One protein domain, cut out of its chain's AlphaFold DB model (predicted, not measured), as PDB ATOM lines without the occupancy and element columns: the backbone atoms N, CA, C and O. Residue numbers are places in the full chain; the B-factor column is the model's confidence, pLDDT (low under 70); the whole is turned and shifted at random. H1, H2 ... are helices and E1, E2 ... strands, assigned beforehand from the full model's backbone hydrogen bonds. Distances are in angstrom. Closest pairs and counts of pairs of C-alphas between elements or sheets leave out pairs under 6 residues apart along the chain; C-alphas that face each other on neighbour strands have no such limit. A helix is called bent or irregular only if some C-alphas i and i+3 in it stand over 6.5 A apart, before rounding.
ATOM      1  N   PHE A 105     126.883 165.016 189.953       94.56
ATOM      2  CA  PHE A 105     128.276 165.102 189.535       94.56
ATOM      3  C   PHE A 105     128.355 165.544 188.083       94.56
ATOM      4  O   PHE A 105     127.450 165.300 187.283       94.56
ATOM      5  N   VAL A 106     129.458 166.200 187.753       94.88
ATOM      6  CA  VAL A 106     129.835 166.495 186.376       94.88
ATOM      7  C   VAL A 106     130.772 165.390 185.926       94.88
ATOM      8  O   VAL A 106     131.775 165.145 186.586       94.88
ATOM      9  N   GLN A 107     130.454 164.739 184.813       95.00
ATOM     10  CA  GLN A 107     131.334 163.758 184.194       95.00
ATOM     11  C   GLN A 107     131.915 164.332 182.900       95.00
ATOM     12  O   GLN A 107     131.166 164.810 182.047       95.00
ATOM     13  N   VAL A 108     133.235 164.263 182.754       94.50
ATOM     14  CA  VAL A 108     133.953 164.594 181.520       94.50
ATOM     15  C   VAL A 108     134.799 163.415 181.062       94.50
ATOM     16  O   VAL A 108     135.203 162.573 181.861       94.50
ATOM     17  N   THR A 109     135.064 163.357 179.767       94.81
ATOM     18  CA  THR A 109     135.812 162.280 179.117       94.81
ATOM     19  C   THR A 109     136.349 162.803 177.793       94.81
ATOM     20  O   THR A 109     135.785 163.776 177.280       94.81
ATOM     21  N   ASP A 110     137.397 162.180 177.259       93.50
ATOM     22  CA  ASP A 110     137.841 162.379 175.871       93.50
ATOM     23  C   ASP A 110     138.094 163.865 175.542       93.50
ATOM     24  O   ASP A 110     137.666 164.379 174.505       93.50
ATOM     25  N   LEU A 111     138.719 164.605 176.471       92.81
ATOM     26  CA  LEU A 111     138.974 166.036 176.264       92.81
ATOM     27  C   LEU A 111     140.080 166.285 175.238       92.81
ATOM     28  O   LEU A 111     140.060 167.349 174.617       92.81
ATOM     29  N   HIS A 112     141.016 165.337 175.090       92.12
ATOM     30  CA  HIS A 112     142.147 165.409 174.155       92.12
ATOM     31  C   HIS A 112     142.808 166.796 174.157       92.12
ATOM     32  O   HIS A 112     142.804 167.530 173.168       92.12
ATOM     33  N   VAL A 113     143.325 167.210 175.318       92.69
ATOM     34  CA  VAL A 113     144.190 168.389 175.409       92.69
ATOM     35  C   VAL A 113     145.501 168.035 174.718       92.69
ATOM     36  O   VAL A 113     146.310 167.297 175.270       92.69
ATOM     37  N   THR A 114     145.672 168.550 173.504       91.38
ATOM     38  CA  THR A 114     146.780 168.192 172.612       91.38
ATOM     39  C   THR A 114     147.800 169.318 172.492       91.38
ATOM     40  O   THR A 114     147.428 170.479 172.278       91.38
ATOM     41  N   ASP A 115     149.085 168.972 172.534       91.81
ATOM     42  CA  ASP A 115     150.157 169.833 172.044       91.81
ATOM     43  C   ASP A 115     150.375 169.621 170.543       91.81
ATOM     44  O   ASP A 115     151.072 168.714 170.096       91.81
ATOM     45  N   VAL A 116     149.801 170.513 169.733       88.75
ATOM     46  CA  VAL A 116     149.930 170.459 168.268       88.75
ATOM     47  C   VAL A 116     151.332 170.782 167.745       88.75
ATOM     48  O   VAL A 116     151.556 170.683 166.541       88.75
ATOM     49  N   GLN A 117     152.253 171.211 168.608       87.88
ATOM     50  CA  GLN A 117     153.649 171.472 168.254       87.88
ATOM     51  C   GLN A 117     154.580 170.327 168.670       87.88
ATOM     52  O   GLN A 117     155.785 170.407 168.411       87.88
ATOM     53  N   SER A 118     154.038 169.270 169.284       87.88
ATOM     54  CA  SER A 118     154.823 168.112 169.679       87.88
ATOM     55  C   SER A 118     155.396 167.379 168.457       87.88
ATOM     56  O   SER A 118     154.657 167.046 167.526       87.88
ATOM     57  N   PRO A 119     156.697 167.023 168.465       85.56
ATOM     58  CA  PRO A 119     157.278 166.174 167.430       85.56
ATOM     59  C   PRO A 119     156.718 164.740 167.448       85.56
ATOM     60  O   PRO A 119     156.880 164.020 166.461       85.56
ATOM     61  N   MET A 120     156.075 164.307 168.542       86.06
ATOM     62  CA  MET A 120     155.452 162.980 168.664       86.06
ATOM     63  C   MET A 120     154.158 162.847 167.874       86.06
ATOM     64  O   MET A 120     153.686 161.731 167.685       86.06
ATOM     65  N   ARG A 121     153.631 163.946 167.329       85.12
ATOM     66  CA  ARG A 121     152.498 163.892 166.406       85.12
ATOM     67  C   ARG A 121     152.881 163.315 165.054       85.12
ATOM     68  O   ARG A 121     152.035 162.734 164.389       85.12
ATOM     69  N   VAL A 122     154.150 163.396 164.655       85.56
ATOM     70  CA  VAL A 122     154.648 162.767 163.423       85.56
ATOM     71  C   VAL A 122     153.839 163.213 162.190       85.56
ATOM     72  O   VAL A 122     153.349 162.396 161.411       85.56
ATOM     73  N   GLU A 123     153.686 164.525 161.986       83.69
ATOM     74  CA  GLU A 123     152.787 165.136 160.991       83.69
ATOM     75  C   GLU A 123     152.964 164.612 159.559       83.69
ATOM     76  O   GLU A 123     152.016 164.609 158.772       83.69
ATOM     77  N   PHE A 124     154.156 164.129 159.202       83.88
ATOM     78  CA  PHE A 124     154.402 163.528 157.891       83.88
ATOM     79  C   PHE A 124     153.618 162.222 157.652       83.88
ATOM     80  O   PHE A 124     153.476 161.807 156.503       83.88
ATOM     81  N   LEU A 125     153.075 161.590 158.700       86.88
ATOM     82  CA  LEU A 125     152.172 160.436 158.605       86.88
ATOM     83  C   LEU A 125     150.709 160.829 158.364       86.88
ATOM     84  O   LEU A 125     149.884 159.943 158.127       86.88
ATOM     85  N   HIS A 126     150.374 162.123 158.349       85.62
ATOM     86  CA  HIS A 126     149.017 162.600 158.076       85.62
ATOM     87  C   HIS A 126     148.354 161.958 156.838       85.62
ATOM     88  O   HIS A 126     147.203 161.534 156.953       85.62
ATOM     89  N   PRO A 127     149.038 161.784 155.684       88.88
ATOM     90  CA  PRO A 127     148.435 161.136 154.516       88.88
ATOM     91  C   PRO A 127     148.075 159.659 154.730       88.88
ATOM     92  O   PRO A 127     147.210 159.133 154.033       88.88
ATOM     93  N   LEU A 128     148.738 158.983 155.675       87.88
ATOM     94  CA  LEU A 128     148.562 157.558 155.965       87.88
ATOM     95  C   LEU A 128     147.559 157.314 157.101       87.88
ATOM     96  O   LEU A 128     146.920 156.265 157.138       87.88
ATOM     97  N   ALA A 129     147.397 158.281 158.005       83.88
ATOM     98  CA  ALA A 129     146.543 158.179 159.186       83.88
ATOM     99  C   ALA A 129     145.660 159.425 159.375       83.88
ATOM    100  O   ALA A 129     145.501 159.921 160.485       83.88
ATOM    101  N   GLY A 130     145.051 159.925 158.296       80.00
ATOM    102  CA  GLY A 130     144.268 161.171 158.280       80.00
ATOM    103  C   GLY A 130     143.326 161.413 159.477       80.00
ATOM    104  O   GLY A 130     143.321 162.529 159.996       80.00
ATOM    105  N   PRO A 131     142.560 160.417 159.976       82.06
ATOM    106  CA  PRO A 131     141.683 160.595 161.141       82.06
ATOM    107  C   PRO A 131     142.383 160.952 162.466       82.06
ATOM    108  O   PRO A 131     141.710 161.463 163.369       82.06
ATOM    109  N   ALA A 132     143.687 160.683 162.584       81.69
ATOM    110  CA  ALA A 132     144.524 160.990 163.750       81.69
ATOM    111  C   ALA A 132     145.081 162.428 163.745       81.69
ATOM    112  O   ALA A 132     145.772 162.822 164.669       81.69
ATOM    113  N   PHE A 133     144.803 163.204 162.695       85.19
ATOM    114  CA  PHE A 133     145.332 164.553 162.512       85.19
ATOM    115  C   PHE A 133     144.195 165.483 162.126       85.19
ATOM    116  O   PHE A 133     143.913 165.738 160.947       85.19
ATOM    117  N   ARG A 134     143.474 165.952 163.135       85.69
ATOM    118  CA  ARG A 134     142.272 166.743 162.929       85.69
ATOM    119  C   ARG A 134     142.639 168.225 162.954       85.69
ATOM    120  O   ARG A 134     143.219 168.689 163.932       85.69
ATOM    121  N   PRO A 135     142.224 169.024 161.954       82.56
ATOM    122  CA  PRO A 135     142.542 170.453 161.920       82.56
ATOM    123  C   PRO A 135     142.128 171.227 163.184       82.56
ATOM    124  O   PRO A 135     142.734 172.237 163.525       82.56
ATOM    125  N   GLN A 136     141.087 170.762 163.881       86.12
ATOM    126  CA  GLN A 136     140.577 171.382 165.102       86.12
ATOM    127  C   GLN A 136     141.355 171.045 166.388       86.12
ATOM    128  O   GLN A 136     141.026 171.622 167.421       86.12
ATOM    129  N   GLU A 137     142.360 170.164 166.366       87.88
ATOM    130  CA  GLU A 137     143.147 169.791 167.564       87.88
ATOM    131  C   GLU A 137     143.822 170.997 168.225       87.88
ATOM    132  O   GLU A 137     143.854 171.098 169.447       87.88
ATOM    133  N   ALA A 138     144.232 171.993 167.433       87.19
ATOM    134  CA  ALA A 138     144.804 173.239 167.951       87.19
ATOM    135  C   ALA A 138     143.826 174.035 168.840       87.19
ATOM    136  O   ALA A 138     144.236 174.908 169.604       87.19
ATOM    137  N   LEU A 139     142.523 173.753 168.743       89.38
ATOM    138  CA  LEU A 139     141.483 174.366 169.565       89.38
ATOM    139  C   LEU A 139     141.169 173.550 170.828       89.38
ATOM    140  O   LEU A 139     140.361 174.019 171.627       89.38
ATOM    141  N   GLY A 140     141.783 172.381 171.038       90.44
ATOM    142  CA  GLY A 140     141.531 171.495 172.183       90.44
ATOM    143  C   GLY A 140     141.639 172.212 173.536       90.44
ATOM    144  O   GLY A 140     140.649 172.266 174.272       90.44
ATOM    145  N   PRO A 141     142.760 172.894 173.842       91.56
ATOM    146  CA  PRO A 141     142.891 173.641 175.094       91.56
ATOM    147  C   PRO A 141     141.836 174.757 175.256       91.56
ATOM    148  O   PRO A 141     141.327 174.997 176.354       91.56
ATOM    149  N   LEU A 142     141.435 175.412 174.157       90.94
ATOM    150  CA  LEU A 142     140.391 176.446 174.162       90.94
ATOM    151  C   LEU A 142     138.990 175.853 174.378       90.94
ATOM    152  O   LEU A 142     138.158 176.451 175.073       90.94
ATOM    153  N   ALA A 143     138.721 174.691 173.787       91.50
ATOM    154  CA  ALA A 143     137.484 173.949 173.964       91.50
ATOM    155  C   ALA A 143     137.344 173.496 175.422       91.50
ATOM    156  O   ALA A 143     136.309 173.765 176.034       91.50
ATOM    157  N   THR A 144     138.409 172.950 176.014       93.31
ATOM    158  CA  THR A 144     138.457 172.568 177.431       93.31
ATOM    159  C   THR A 144     138.216 173.762 178.351       93.31
ATOM    160  O   THR A 144     137.341 173.708 179.214       93.31
ATOM    161  N   ALA A 145     138.883 174.896 178.127       92.62
ATOM    162  CA  ALA A 145     138.629 176.106 178.912       92.62
ATOM    163  C   ALA A 145     137.181 176.615 178.780       92.62
ATOM    164  O   ALA A 145     136.590 177.142 179.724       92.62
ATOM    165  N   SER A 146     136.584 176.481 177.595       92.12
ATOM    166  CA  SER A 146     135.190 176.869 177.356       92.12
ATOM    167  C   SER A 146     134.204 175.909 178.022       92.12
ATOM    168  O   SER A 146     133.186 176.365 178.544       92.12
ATOM    169  N   LEU A 147     134.523 174.613 178.063       92.94
ATOM    170  CA  LEU A 147     133.775 173.601 178.804       92.94
ATOM    171  C   LEU A 147     133.787 173.913 180.302       92.94
ATOM    172  O   LEU A 147     132.716 174.032 180.891       92.94
ATOM    173  N   VAL A 148     134.963 174.128 180.901       92.31
ATOM    174  CA  VAL A 148     135.090 174.455 182.334       92.31
ATOM    175  C   VAL A 148     134.279 175.705 182.681       92.31
ATOM    176  O   VAL A 148     133.452 175.673 183.593       92.31
ATOM    177  N   ARG A 149     134.413 176.785 181.896       92.31
ATOM    178  CA  ARG A 149     133.603 178.004 182.081       92.31
ATOM    179  C   ARG A 149     132.108 177.729 181.972       92.31
ATOM    180  O   ARG A 149     131.327 178.281 182.746       92.31
ATOM    181  N   ARG A 150     131.691 176.886 181.022       92.88
ATOM    182  CA  ARG A 150     130.278 176.549 180.846       92.88
ATOM    183  C   ARG A 150     129.739 175.783 182.046       92.88
ATOM    184  O   ARG A 150     128.672 176.141 182.533       92.88
ATOM    185  N   VAL A 151     130.465 174.779 182.528       92.62
ATOM    186  CA  VAL A 151     130.052 174.002 183.700       92.62
ATOM    187  C   VAL A 151     129.990 174.896 184.939       92.62
ATOM    188  O   VAL A 151     128.992 174.872 185.656       92.62
ATOM    189  N   ASN A 152     130.978 175.772 185.133       91.44
ATOM    190  CA  ASN A 152     130.977 176.746 186.227       91.44
ATOM    191  C   ASN A 152     129.830 177.766 186.135       91.44
ATOM    192  O   ASN A 152     129.454 178.342 187.151       91.44
ATOM    193  N   ALA A 153     129.225 177.986 184.968       92.25
ATOM    194  CA  ALA A 153     128.053 178.851 184.836       92.25
ATOM    195  C   ALA A 153     126.733 178.160 185.240       92.25
ATOM    196  O   ALA A 153     125.761 178.848 185.559       92.25
ATOM    197  N   LEU A 154     126.677 176.823 185.275       92.06
ATOM    198  CA  LEU A 154     125.452 176.078 185.592       92.06
ATOM    199  C   LEU A 154     125.056 176.234 187.063       92.06
ATOM    200  O   LEU A 154     125.891 176.135 187.956       92.06
ATOM    201  N   GLN A 155     123.766 176.447 187.331       87.44
ATOM    202  CA  GLN A 155     123.261 176.614 188.701       87.44
ATOM    203  C   GLN A 155     123.276 175.317 189.524       87.44
ATOM    204  O   GLN A 155     123.399 175.374 190.744       87.44
ATOM    205  N   GLY A 156     123.209 174.168 188.852       91.38
ATOM    206  CA  GLY A 156     123.203 172.832 189.437       91.38
ATOM    207  C   GLY A 156     122.791 171.795 188.392       91.38
ATOM    208  O   GLY A 156     122.722 172.094 187.195       91.38
ATOM    209  N   GLY A 157     122.489 170.579 188.840       90.50
ATOM    210  CA  GLY A 157     121.990 169.513 187.978       90.50
ATOM    211  C   GLY A 157     120.644 169.883 187.330       90.50
ATOM    212  O   GLY A 157     119.724 170.296 188.037       90.50
ATOM    213  N   PRO A 158     120.461 169.686 186.010       88.50
ATOM    214  CA  PRO A 158     119.276 170.169 185.291       88.50
ATOM    215  C   PRO A 158     117.967 169.503 185.735       88.50
ATOM    216  O   PRO A 158     116.899 170.090 185.594       88.50
ATOM    217  N   ALA A 159     118.026 168.286 186.285       87.75
ATOM    218  CA  ALA A 159     116.842 167.537 186.703       87.75
ATOM    219  C   ALA A 159     116.350 167.887 188.116       87.75
ATOM    220  O   ALA A 159     115.146 167.904 188.338       87.75
ATOM    221  N   THR A 160     117.256 168.143 189.065       88.62
ATOM    222  CA  THR A 160     116.917 168.311 190.495       88.62
ATOM    223  C   THR A 160     117.288 169.681 191.057       88.62
ATOM    224  O   THR A 160     116.881 170.006 192.164       88.62
ATOM    225  N   GLY A 161     118.092 170.474 190.346       90.00
ATOM    226  CA  GLY A 161     118.637 171.739 190.846       90.00
ATOM    227  C   GLY A 161     119.731 171.586 191.906       90.00
ATOM    228  O   GLY A 161     120.296 172.585 192.340       90.00
ATOM    229  N   ARG A 162     120.072 170.354 192.314       92.50
ATOM    230  CA  ARG A 162     121.127 170.089 193.300       92.50
ATOM    231  C   ARG A 162     122.472 170.637 192.808       92.50
ATOM    232  O   ARG A 162     122.817 170.456 191.639       92.50
ATOM    233  N   ALA A 163     123.234 171.271 193.696       92.88
ATOM    234  CA  ALA A 163     124.612 171.663 193.414       92.88
ATOM    235  C   ALA A 163     125.480 170.433 193.086       92.88
ATOM    236  O   ALA A 163     125.207 169.333 193.563       92.88
ATOM    237  N   PHE A 164     126.522 170.615 192.275       92.94
ATOM    238  CA  PHE A 164     127.441 169.525 191.953       92.94
ATOM    239  C   PHE A 164     128.297 169.167 193.174       92.94
ATOM    240  O   PHE A 164     129.012 170.015 193.700       92.94
ATOM    241  N   ASP A 165     128.228 167.908 193.592       93.31
ATOM    242  CA  ASP A 165     128.999 167.324 194.688       93.31
ATOM    243  C   ASP A 165     130.414 166.916 194.233       93.31
ATOM    244  O   ASP A 165     131.340 166.889 195.039       93.31
ATOM    245  N   ALA A 166     130.597 166.591 192.945       91.75
ATOM    246  CA  ALA A 166     131.880 166.143 192.403       91.75
ATOM    247  C   ALA A 166     132.064 166.465 190.910       91.75
ATOM    248  O   ALA A 166     131.102 166.614 190.151       91.75
ATOM    249  N   PHE A 167     133.329 166.498 190.490       91.38
ATOM    250  CA  PHE A 167     133.751 166.501 189.093       91.38
ATOM    251  C   PHE A 167     134.566 165.233 188.827       91.38
ATOM    252  O   PHE A 167     135.567 164.983 189.495       91.38
ATOM    253  N   VAL A 168     134.122 164.426 187.871       94.44
ATOM    254  CA  VAL A 168     134.681 163.112 187.556       94.44
ATOM    255  C   VAL A 168     135.198 163.140 186.126       94.44
ATOM    256  O   VAL A 168     134.450 163.458 185.204       94.44
ATOM    257  N   SER A 169     136.463 162.780 185.931       93.94
ATOM    258  CA  SER A 169     137.001 162.495 184.601       93.94
ATOM    259  C   SER A 169     137.125 160.988 184.411       93.94
ATOM    260  O   SER A 169     137.668 160.307 185.279       93.94
ATOM    261  N   THR A 170     136.620 160.469 183.291       94.62
ATOM    262  CA  THR A 170     136.668 159.034 182.964       94.62
ATOM    263  C   THR A 170     137.787 158.639 182.003       94.62
ATOM    264  O   THR A 170     137.846 157.481 181.601       94.62
ATOM    265  N   GLY A 171     138.713 159.553 181.703       91.81
ATOM    266  CA  GLY A 171     139.940 159.258 180.964       91.81
ATOM    267  C   GLY A 171     140.028 159.939 179.602       91.81
ATOM    268  O   GLY A 171     139.204 160.783 179.255       91.81
ATOM    269  N   ASP A 172     141.085 159.572 178.878       91.81
ATOM    270  CA  ASP A 172     141.416 160.064 177.537       91.81
ATOM    271  C   ASP A 172     141.535 161.604 177.455       91.81
ATOM    272  O   ASP A 172     140.912 162.305 176.659       91.81
ATOM    273  N   ASN A 173     142.289 162.170 178.403       92.31
ATOM    274  CA  ASN A 173     142.374 163.620 178.601       92.31
ATOM    275  C   ASN A 173     143.532 164.288 177.851       92.31
ATOM    276  O   ASN A 173     143.429 165.467 177.526       92.31
ATOM    277  N   THR A 174     144.620 163.557 177.617       92.94
ATOM    278  CA  THR A 174     145.821 163.979 176.876       92.94
ATOM    279  C   THR A 174     145.928 163.141 175.611       92.94
ATOM    280  O   THR A 174     145.395 162.035 175.590       92.94
ATOM    281  N   ASP A 175     146.635 163.623 174.599       89.44
ATOM    282  CA  ASP A 175     146.711 162.969 173.289       89.44
ATOM    283  C   ASP A 175     147.987 162.128 173.149       89.44
ATOM    284  O   ASP A 175     147.925 160.917 172.949       89.44
ATOM    285  N   ASN A 176     149.158 162.734 173.367       87.94
ATOM    286  CA  ASN A 176     150.461 162.098 173.129       87.94
ATOM    287  C   ASN A 176     151.138 161.587 174.406       87.94
ATOM    288  O   ASN A 176     152.296 161.172 174.372       87.94
ATOM    289  N   HIS A 177     150.419 161.593 175.535       90.38
ATOM    290  CA  HIS A 177     150.959 161.239 176.853       90.38
ATOM    291  C   HIS A 177     152.185 162.100 177.209       90.38
ATOM    292  O   HIS A 177     153.211 161.614 177.684       90.38
ATOM    293  N   GLU A 178     152.070 163.408 176.996       90.75
ATOM    294  CA  GLU A 178     153.131 164.351 177.330       90.75
ATOM    295  C   GLU A 178     152.842 165.086 178.635       90.75
ATOM    296  O   GLU A 178     151.702 165.441 178.946       90.75
ATOM    297  N   HIS A 179     153.900 165.371 179.395       93.94
ATOM    298  CA  HIS A 179     153.777 166.134 180.637       93.94
ATOM    299  C   HIS A 179     153.146 167.509 180.409       93.94
ATOM    300  O   HIS A 179     152.325 167.936 181.211       93.94
ATOM    301  N   VAL A 180     153.466 168.170 179.294       93.12
ATOM    302  CA  VAL A 180     152.921 169.495 178.984       93.12
ATOM    303  C   VAL A 180     151.406 169.473 178.758       93.12
ATOM    304  O   VAL A 180     150.698 170.359 179.235       93.12
ATOM    305  N   GLU A 181     150.890 168.429 178.105       94.31
ATOM    306  CA  GLU A 181     149.453 168.229 177.903       94.31
ATOM    307  C   GLU A 181     148.741 167.990 179.238       94.31
ATOM    308  O   GLU A 181     147.696 168.593 179.510       94.31
ATOM    309  N   LEU A 182     149.331 167.155 180.101       94.62
ATOM    310  CA  LEU A 182     148.808 166.888 181.439       94.62
ATOM    311  C   LEU A 182     148.811 168.153 182.310       94.62
ATOM    312  O   LEU A 182     147.811 168.445 182.967       94.62
ATOM    313  N   ASP A 183     149.895 168.926 182.286       95.12
ATOM    314  CA  ASP A 183     150.022 170.175 183.037       95.12
ATOM    315  C   ASP A 183     148.979 171.198 182.586       95.12
ATOM    316  O   ASP A 183     148.331 171.842 183.419       95.12
ATOM    317  N   TRP A 184     148.755 171.332 181.276       94.31
ATOM    318  CA  TRP A 184     147.698 172.191 180.750       94.31
ATOM    319  C   TRP A 184     146.313 171.717 181.173       94.31
ATOM    320  O   TRP A 184     145.507 172.533 181.624       94.31
ATOM    321  N   TYR A 185     146.037 170.415 181.069       93.94
ATOM    322  CA  TYR A 185     144.771 169.825 181.493       93.94
ATOM    323  C   TYR A 185     144.481 170.109 182.976       93.94
ATOM    324  O   TYR A 185     143.427 170.660 183.303       93.94
ATOM    325  N   LEU A 186     145.430 169.810 183.869       93.88
ATOM    326  CA  LEU A 186     145.282 170.045 185.308       93.88
ATOM    327  C   LEU A 186     145.146 171.538 185.626       93.88
ATOM    328  O   LEU A 186     144.287 171.918 186.421       93.88
ATOM    329  N   THR A 187     145.931 172.394 184.964       92.94
ATOM    330  CA  THR A 187     145.852 173.850 185.138       92.94
ATOM    331  C   THR A 187     144.478 174.380 184.741       92.94
ATOM    332  O   THR A 187     143.884 175.158 185.485       92.94
ATOM    333  N   LEU A 188     143.933 173.945 183.602       91.62
ATOM    334  CA  LEU A 188     142.600 174.347 183.151       91.62
ATOM    335  C   LEU A 188     141.504 173.901 184.127       91.62
ATOM    336  O   LEU A 188     140.611 174.691 184.436       91.62
ATOM    337  N   LEU A 189     141.576 172.669 184.643       90.75
ATOM    338  CA  LEU A 189     140.609 172.159 185.626       90.75
ATOM    339  C   LEU A 189     140.738 172.811 187.008       90.75
ATOM    340  O   LEU A 189     139.752 172.899 187.738       90.75
ATOM    341  N   ALA A 190     141.924 173.299 187.364       89.38
ATOM    342  CA  ALA A 190     142.132 174.121 188.553       89.38
ATOM    343  C   ALA A 190     141.636 175.573 188.372       89.38
ATOM    344  O   ALA A 190     141.696 176.363 189.311       89.38
ATOM    345  N   GLY A 191     141.144 175.940 187.180       85.31
ATOM    346  CA  GLY A 191     140.721 177.303 186.851       85.31
ATOM    347  C   GLY A 191     141.886 178.252 186.557       85.31
ATOM    348  O   GLY A 191     141.730 179.467 186.631       85.31
ATOM    349  N   GLY A 192     143.060 177.711 186.243       87.44
ATOM    350  CA  GLY A 192     144.243 178.468 185.869       87.44
ATOM    351  C   GLY A 192     144.202 179.005 184.437       87.44
ATOM    352  O   GLY A 192     143.238 178.853 183.683       87.44
ATOM    353  N   THR A 193     145.293 179.665 184.057       88.69
ATOM    354  CA  THR A 193     145.513 180.202 182.709       88.69
ATOM    355  C   THR A 193     146.679 179.464 182.073       88.69
ATOM    356  O   THR A 193     147.707 179.277 182.718       88.69
ATOM    357  N   ILE A 194     146.528 179.084 180.807       87.31
ATOM    358  CA  ILE A 194     147.588 178.430 180.033       87.31
ATOM    359  C   ILE A 194     147.924 179.242 178.784       87.31
ATOM    360  O   ILE A 194     147.107 180.009 178.259       87.31
ATOM    361  N   VAL A 195     149.136 179.030 178.281       88.69
ATOM    362  CA  VAL A 195     149.566 179.469 176.954       88.69
ATOM    363  C   VAL A 195     149.955 178.205 176.190       88.69
ATOM    364  O   VAL A 195     151.039 177.681 176.446       88.69
ATOM    365  N   PRO A 196     149.086 177.678 175.306       87.00
ATOM    366  CA  PRO A 196     149.352 176.439 174.584       87.00
ATOM    367  C   PRO A 196     150.345 176.692 173.442       87.00
ATOM    368  O   PRO A 196     149.964 176.851 172.284       87.00
ATOM    369  N   ASN A 197     151.617 176.854 173.798       85.56
ATOM    370  CA  ASN A 197     152.717 177.063 172.865       85.56
ATOM    371  C   ASN A 197     154.007 176.481 173.457       85.56
ATOM    372  O   ASN A 197     154.605 177.090 174.346       85.56
ATOM    373  N   THR A 198     154.426 175.327 172.955       86.06
ATOM    374  CA  THR A 198     155.683 174.639 173.294       86.06
ATOM    375  C   THR A 198     156.774 174.856 172.247       86.06
ATOM    376  O   THR A 198     157.942 174.561 172.494       86.06
ATOM    377  N   GLY A 199     156.419 175.411 171.085       77.38
ATOM    378  CA  GLY A 199     157.339 175.645 169.983       77.38
ATOM    379  C   GLY A 199     158.502 176.564 170.363       77.38
ATOM    380  O   GLY A 199     158.327 177.600 171.014       77.38
ATOM    381  N   ALA A 200     159.702 176.210 169.898       67.62
ATOM    382  CA  ALA A 200     160.893 177.032 170.072       67.62
ATOM    383  C   ALA A 200     160.708 178.426 169.447       67.62
ATOM    384  O   ALA A 200     160.110 178.586 168.379       67.62
ATOM    385  N   ALA A 201     161.271 179.451 170.091       59.22
ATOM    386  CA  ALA A 201     161.307 180.797 169.536       59.22
ATOM    387  C   ALA A 201     162.254 180.836 168.326       59.22
ATOM    388  O   ALA A 201     163.458 181.030 168.466       59.22
ATOM    389  N   ILE A 202     161.713 180.659 167.123       49.16
ATOM    390  CA  ILE A 202     162.463 180.885 165.885       49.16
ATOM    391  C   ILE A 202     162.451 182.391 165.611       49.16
ATOM    392  O   ILE A 202     161.379 183.004 165.595       49.16
ATOM    393  N   ALA A 203     163.636 182.985 165.452       42.44
ATOM    394  CA  ALA A 203     163.866 184.423 165.306       42.44
ATOM    395  C   ALA A 203     162.763 185.139 164.487       42.44
ATOM    396  O   ALA A 203     162.733 185.089 163.261       42.44
ATOM    397  N   GLY A 204     161.842 185.809 165.189       39.56
ATOM    398  CA  GLY A 204     160.891 186.765 164.614       39.56
ATOM    399  C   GLY A 204     159.484 186.272 164.246       39.56
ATOM    400  O   GLY A 204     158.660 187.119 163.908       39.56
ATOM    401  N   LYS A 205     159.141 184.976 164.330       37.12
ATOM    402  CA  LYS A 205     157.763 184.506 164.050       37.12
ATOM    403  C   LYS A 205     157.319 183.424 165.030       37.12
ATOM    404  O   LYS A 205     157.512 182.240 164.791       37.12
ATOM    405  N   VAL A 206     156.676 183.839 166.121       39.28
ATOM    406  CA  VAL A 206     155.959 182.921 167.017       39.28
ATOM    407  C   VAL A 206     154.481 182.951 166.641       39.28
ATOM    408  O   VAL A 206     153.850 184.006 166.733       39.28
ATOM    409  N   CYS A 207     153.913 181.810 166.243       38.31
ATOM    410  CA  CYS A 207     152.461 181.653 166.189       38.31
ATOM    411  C   CYS A 207     151.961 181.492 167.633       38.31
ATOM    412  O   CYS A 207     151.870 180.386 168.153       38.31
ATOM    413  N   LYS A 208     151.748 182.611 168.334       38.12
ATOM    414  CA  LYS A 208     151.211 182.595 169.700       38.12
ATOM    415  C   LYS A 208     149.693 182.437 169.634       38.12
ATOM    416  O   LYS A 208     149.014 183.374 169.225       38.12
ATOM    417  N   LEU A 209     149.148 181.330 170.137       43.66
ATOM    418  CA  LEU A 209     147.813 181.379 170.739       43.66
ATOM    419  C   LEU A 209     147.967 181.989 172.137       43.66
ATOM    420  O   LEU A 209     148.287 181.313 173.111       43.66
ATOM    421  N   SER A 210     147.834 183.311 172.230       39.03
ATOM    422  CA  SER A 210     147.965 184.024 173.500       39.03
ATOM    423  C   SER A 210     146.687 183.932 174.338       39.03
ATOM    424  O   SER A 210     145.629 184.358 173.881       39.03
ATOM    425  N   GLY A 211     146.830 183.488 175.591       48.03
ATOM    426  CA  GLY A 211     145.914 183.798 176.692       48.03
ATOM    427  C   GLY A 211     144.594 183.031 176.698       48.03
ATOM    428  O   GLY A 211     143.540 183.612 176.449       48.03
ATOM    429  N   ILE A 212     144.626 181.749 177.076       53.25
ATOM    430  CA  ILE A 212     143.403 181.018 177.429       53.25
ATOM    431  C   ILE A 212     143.167 181.190 178.929       53.25
ATOM    432  O   ILE A 212     143.754 180.490 179.752       53.25
ATOM    433  N   HIS A 213     142.319 182.158 179.273       41.72
ATOM    434  CA  HIS A 213     141.938 182.451 180.650       41.72
ATOM    435  C   HIS A 213     140.642 181.724 181.028       41.72
ATOM    436  O   HIS A 213     139.593 181.936 180.408       41.72
ATOM    437  N   CYS A 214     140.696 180.895 182.069       44.00
ATOM    438  CA  CYS A 214     139.514 180.446 182.791       44.00
ATOM    439  C   CYS A 214     139.373 181.321 184.042       44.00
ATOM    440  O   CYS A 214     140.258 181.321 184.888       44.00
ATOM    441  N   SER A 215     138.291 182.094 184.163       40.62
ATOM    442  CA  SER A 215     138.032 182.844 185.392       40.62
ATOM    443  C   SER A 215     137.372 181.926 186.420       40.62
ATOM    444  O   SER A 215     136.318 181.332 186.173       40.62
ATOM    445  N   THR A 216     137.990 181.798 187.589       40.38
ATOM    446  CA  THR A 216     137.397 181.122 188.743       40.38
ATOM    447  C   THR A 216     136.234 181.947 189.286       40.38
ATOM    448  O   THR A 216     136.423 183.084 189.721       40.38
ATOM    449  N   ILE A 217     135.032 181.369 189.302       41.88
ATOM    450  CA  ILE A 217     133.972 181.814 190.213       41.88
ATOM    451  C   ILE A 217     134.304 181.170 191.566       41.88
ATOM    452  O   ILE A 217     134.422 179.942 191.612       41.88
ATOM    453  N   PRO A 218     134.484 181.942 192.652       36.62
ATOM    454  CA  PRO A 218     134.736 181.355 193.962       36.62
ATOM    455  C   PRO A 218     133.578 180.400 194.302       36.62
ATOM    456  O   PRO A 218     132.419 180.808 194.277       36.62
ATOM    457  N   ASN A 219     133.906 179.128 194.565       42.09
ATOM    458  CA  ASN A 219     133.009 177.993 194.867       42.09
ATOM    459  C   ASN A 219     132.459 177.146 193.694       42.09
ATOM    460  O   ASN A 219     131.473 176.434 193.890       42.09
ATOM    461  N   ARG A 220     133.075 177.137 192.500       53.75
ATOM    462  CA  ARG A 220     132.734 176.166 191.430       53.75
ATOM    463  C   ARG A 220     133.970 175.585 190.740       53.75
ATOM    464  O   ARG A 220     134.870 176.343 190.403       53.75
ATOM    465  N   ILE A 221     133.986 174.247 190.606       50.59
ATOM    466  CA  ILE A 221     135.057 173.360 190.085       50.59
ATOM    467  C   ILE A 221     136.436 174.022 190.146       50.59
ATOM    468  O   ILE A 221     137.059 174.316 189.132       50.59
ATOM    469  N   ALA A 222     136.894 174.300 191.361       43.22
ATOM    470  CA  ALA A 222     138.304 174.499 191.627       43.22
ATOM    471  C   ALA A 222     138.759 173.217 192.318       43.22
ATOM    472  O   ALA A 222     138.528 173.034 193.514       43.22
ATOM    473  N   MET A 223     139.340 172.293 191.552       40.19
ATOM    474  CA  MET A 223     140.161 171.243 192.149       40.19
ATOM    475  C   MET A 223     141.274 171.963 192.914       40.19
ATOM    476  O   MET A 223     142.085 172.661 192.306       40.19
ATOM    477  N   THR A 224     141.294 171.865 194.245       33.03
ATOM    478  CA  THR A 224     142.392 172.404 195.054       33.03
ATOM    479  C   THR A 224     143.641 171.574 194.753       33.03
ATOM    480  O   THR A 224     143.886 170.545 195.377       33.03
ATOM    481  N   TYR A 225     144.402 171.973 193.733       32.34
ATOM    482  CA  TYR A 225     145.648 171.313 193.366       32.34
ATOM    483  C   TYR A 225     146.714 171.680 194.398       32.34
ATOM    484  O   TYR A 225     147.282 172.770 194.370       32.34
ATOM    485  N   THR A 226     146.953 170.776 195.346       28.20
ATOM    486  CA  THR A 226     148.101 170.872 196.248       28.20
ATOM    487  C   THR A 226     149.241 170.133 195.562       28.20
ATOM    488  O   THR A 226     149.276 168.903 195.576       28.20
ATOM    489  N   SER A 227     150.138 170.857 194.891       32.19
ATOM    490  CA  SER A 227     151.347 170.251 194.341       32.19
ATOM    491  C   SER A 227     152.197 169.712 195.492       32.19
ATOM    492  O   SER A 227     152.617 170.454 196.379       32.19
ATOM    493  N   VAL A 228     152.453 168.405 195.497       28.55
ATOM    494  CA  VAL A 228     153.515 167.838 196.331       28.55
ATOM    495  C   VAL A 228     154.834 168.221 195.655       28.55
ATOM    496  O   VAL A 228     155.017 167.882 194.483       28.55
TER     497      VAL A 228
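This is residues 105 to 228 of the 233 residues of an uncharacterized protein of Cutibacterium acnes JCM 18920 (UniProt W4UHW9). Little regular structure: a small parallel sheet, E1 beside E2, and helices H1 and H2, side by side, sit among long loops in an elongated body. E1, H1, E2 form a strand-helix-strand unit, parallel strands with a helix between, its crossover right-handed. The printed part has 124 residues, 38 in named elements, E1, H1, E2, H2 in order: mixed class. It is only just compact, close to loose: radius of gyration of the C-alphas 16.3 A, spans 50 by 32 by 27 A.

E1, residues 105 to 108, and E2, residues 166 to 169, are parallel; N 106 and O 166, 2.9 A, are within hydrogen-bond range. H1, residues 135 to 153, touches H2, residues 179 to 189, with residues 141 to 148 alone, the same way at a shallow tilt of 29 degrees; the closest C-alphas, Ala 145 and Leu 188, are 6.1 A apart. Every O i to N i+4 pair is within hydrogen-bond range in H2, 11 of 15 in H1.

E1, 9.8 A, begins at C-alpha 105 (128.276, 165.102, 189.535); E2 spans 10.0 A. H1, 28.4 A, is irregular, C-alphas 138 and 141 being 7.4 A apart, with a kink of 46 degrees near residue 142. H2, 15.3 A, ends at C-alpha 189 (140.609, 172.159, 185.626).

The farthest C-alphas, Thr 160 and Ala 203, are 55.7 A apart. The printed part has no cut; links E1 to H1 and H1 to E2 are long. Residues 200 to 228 have pLDDT under 70.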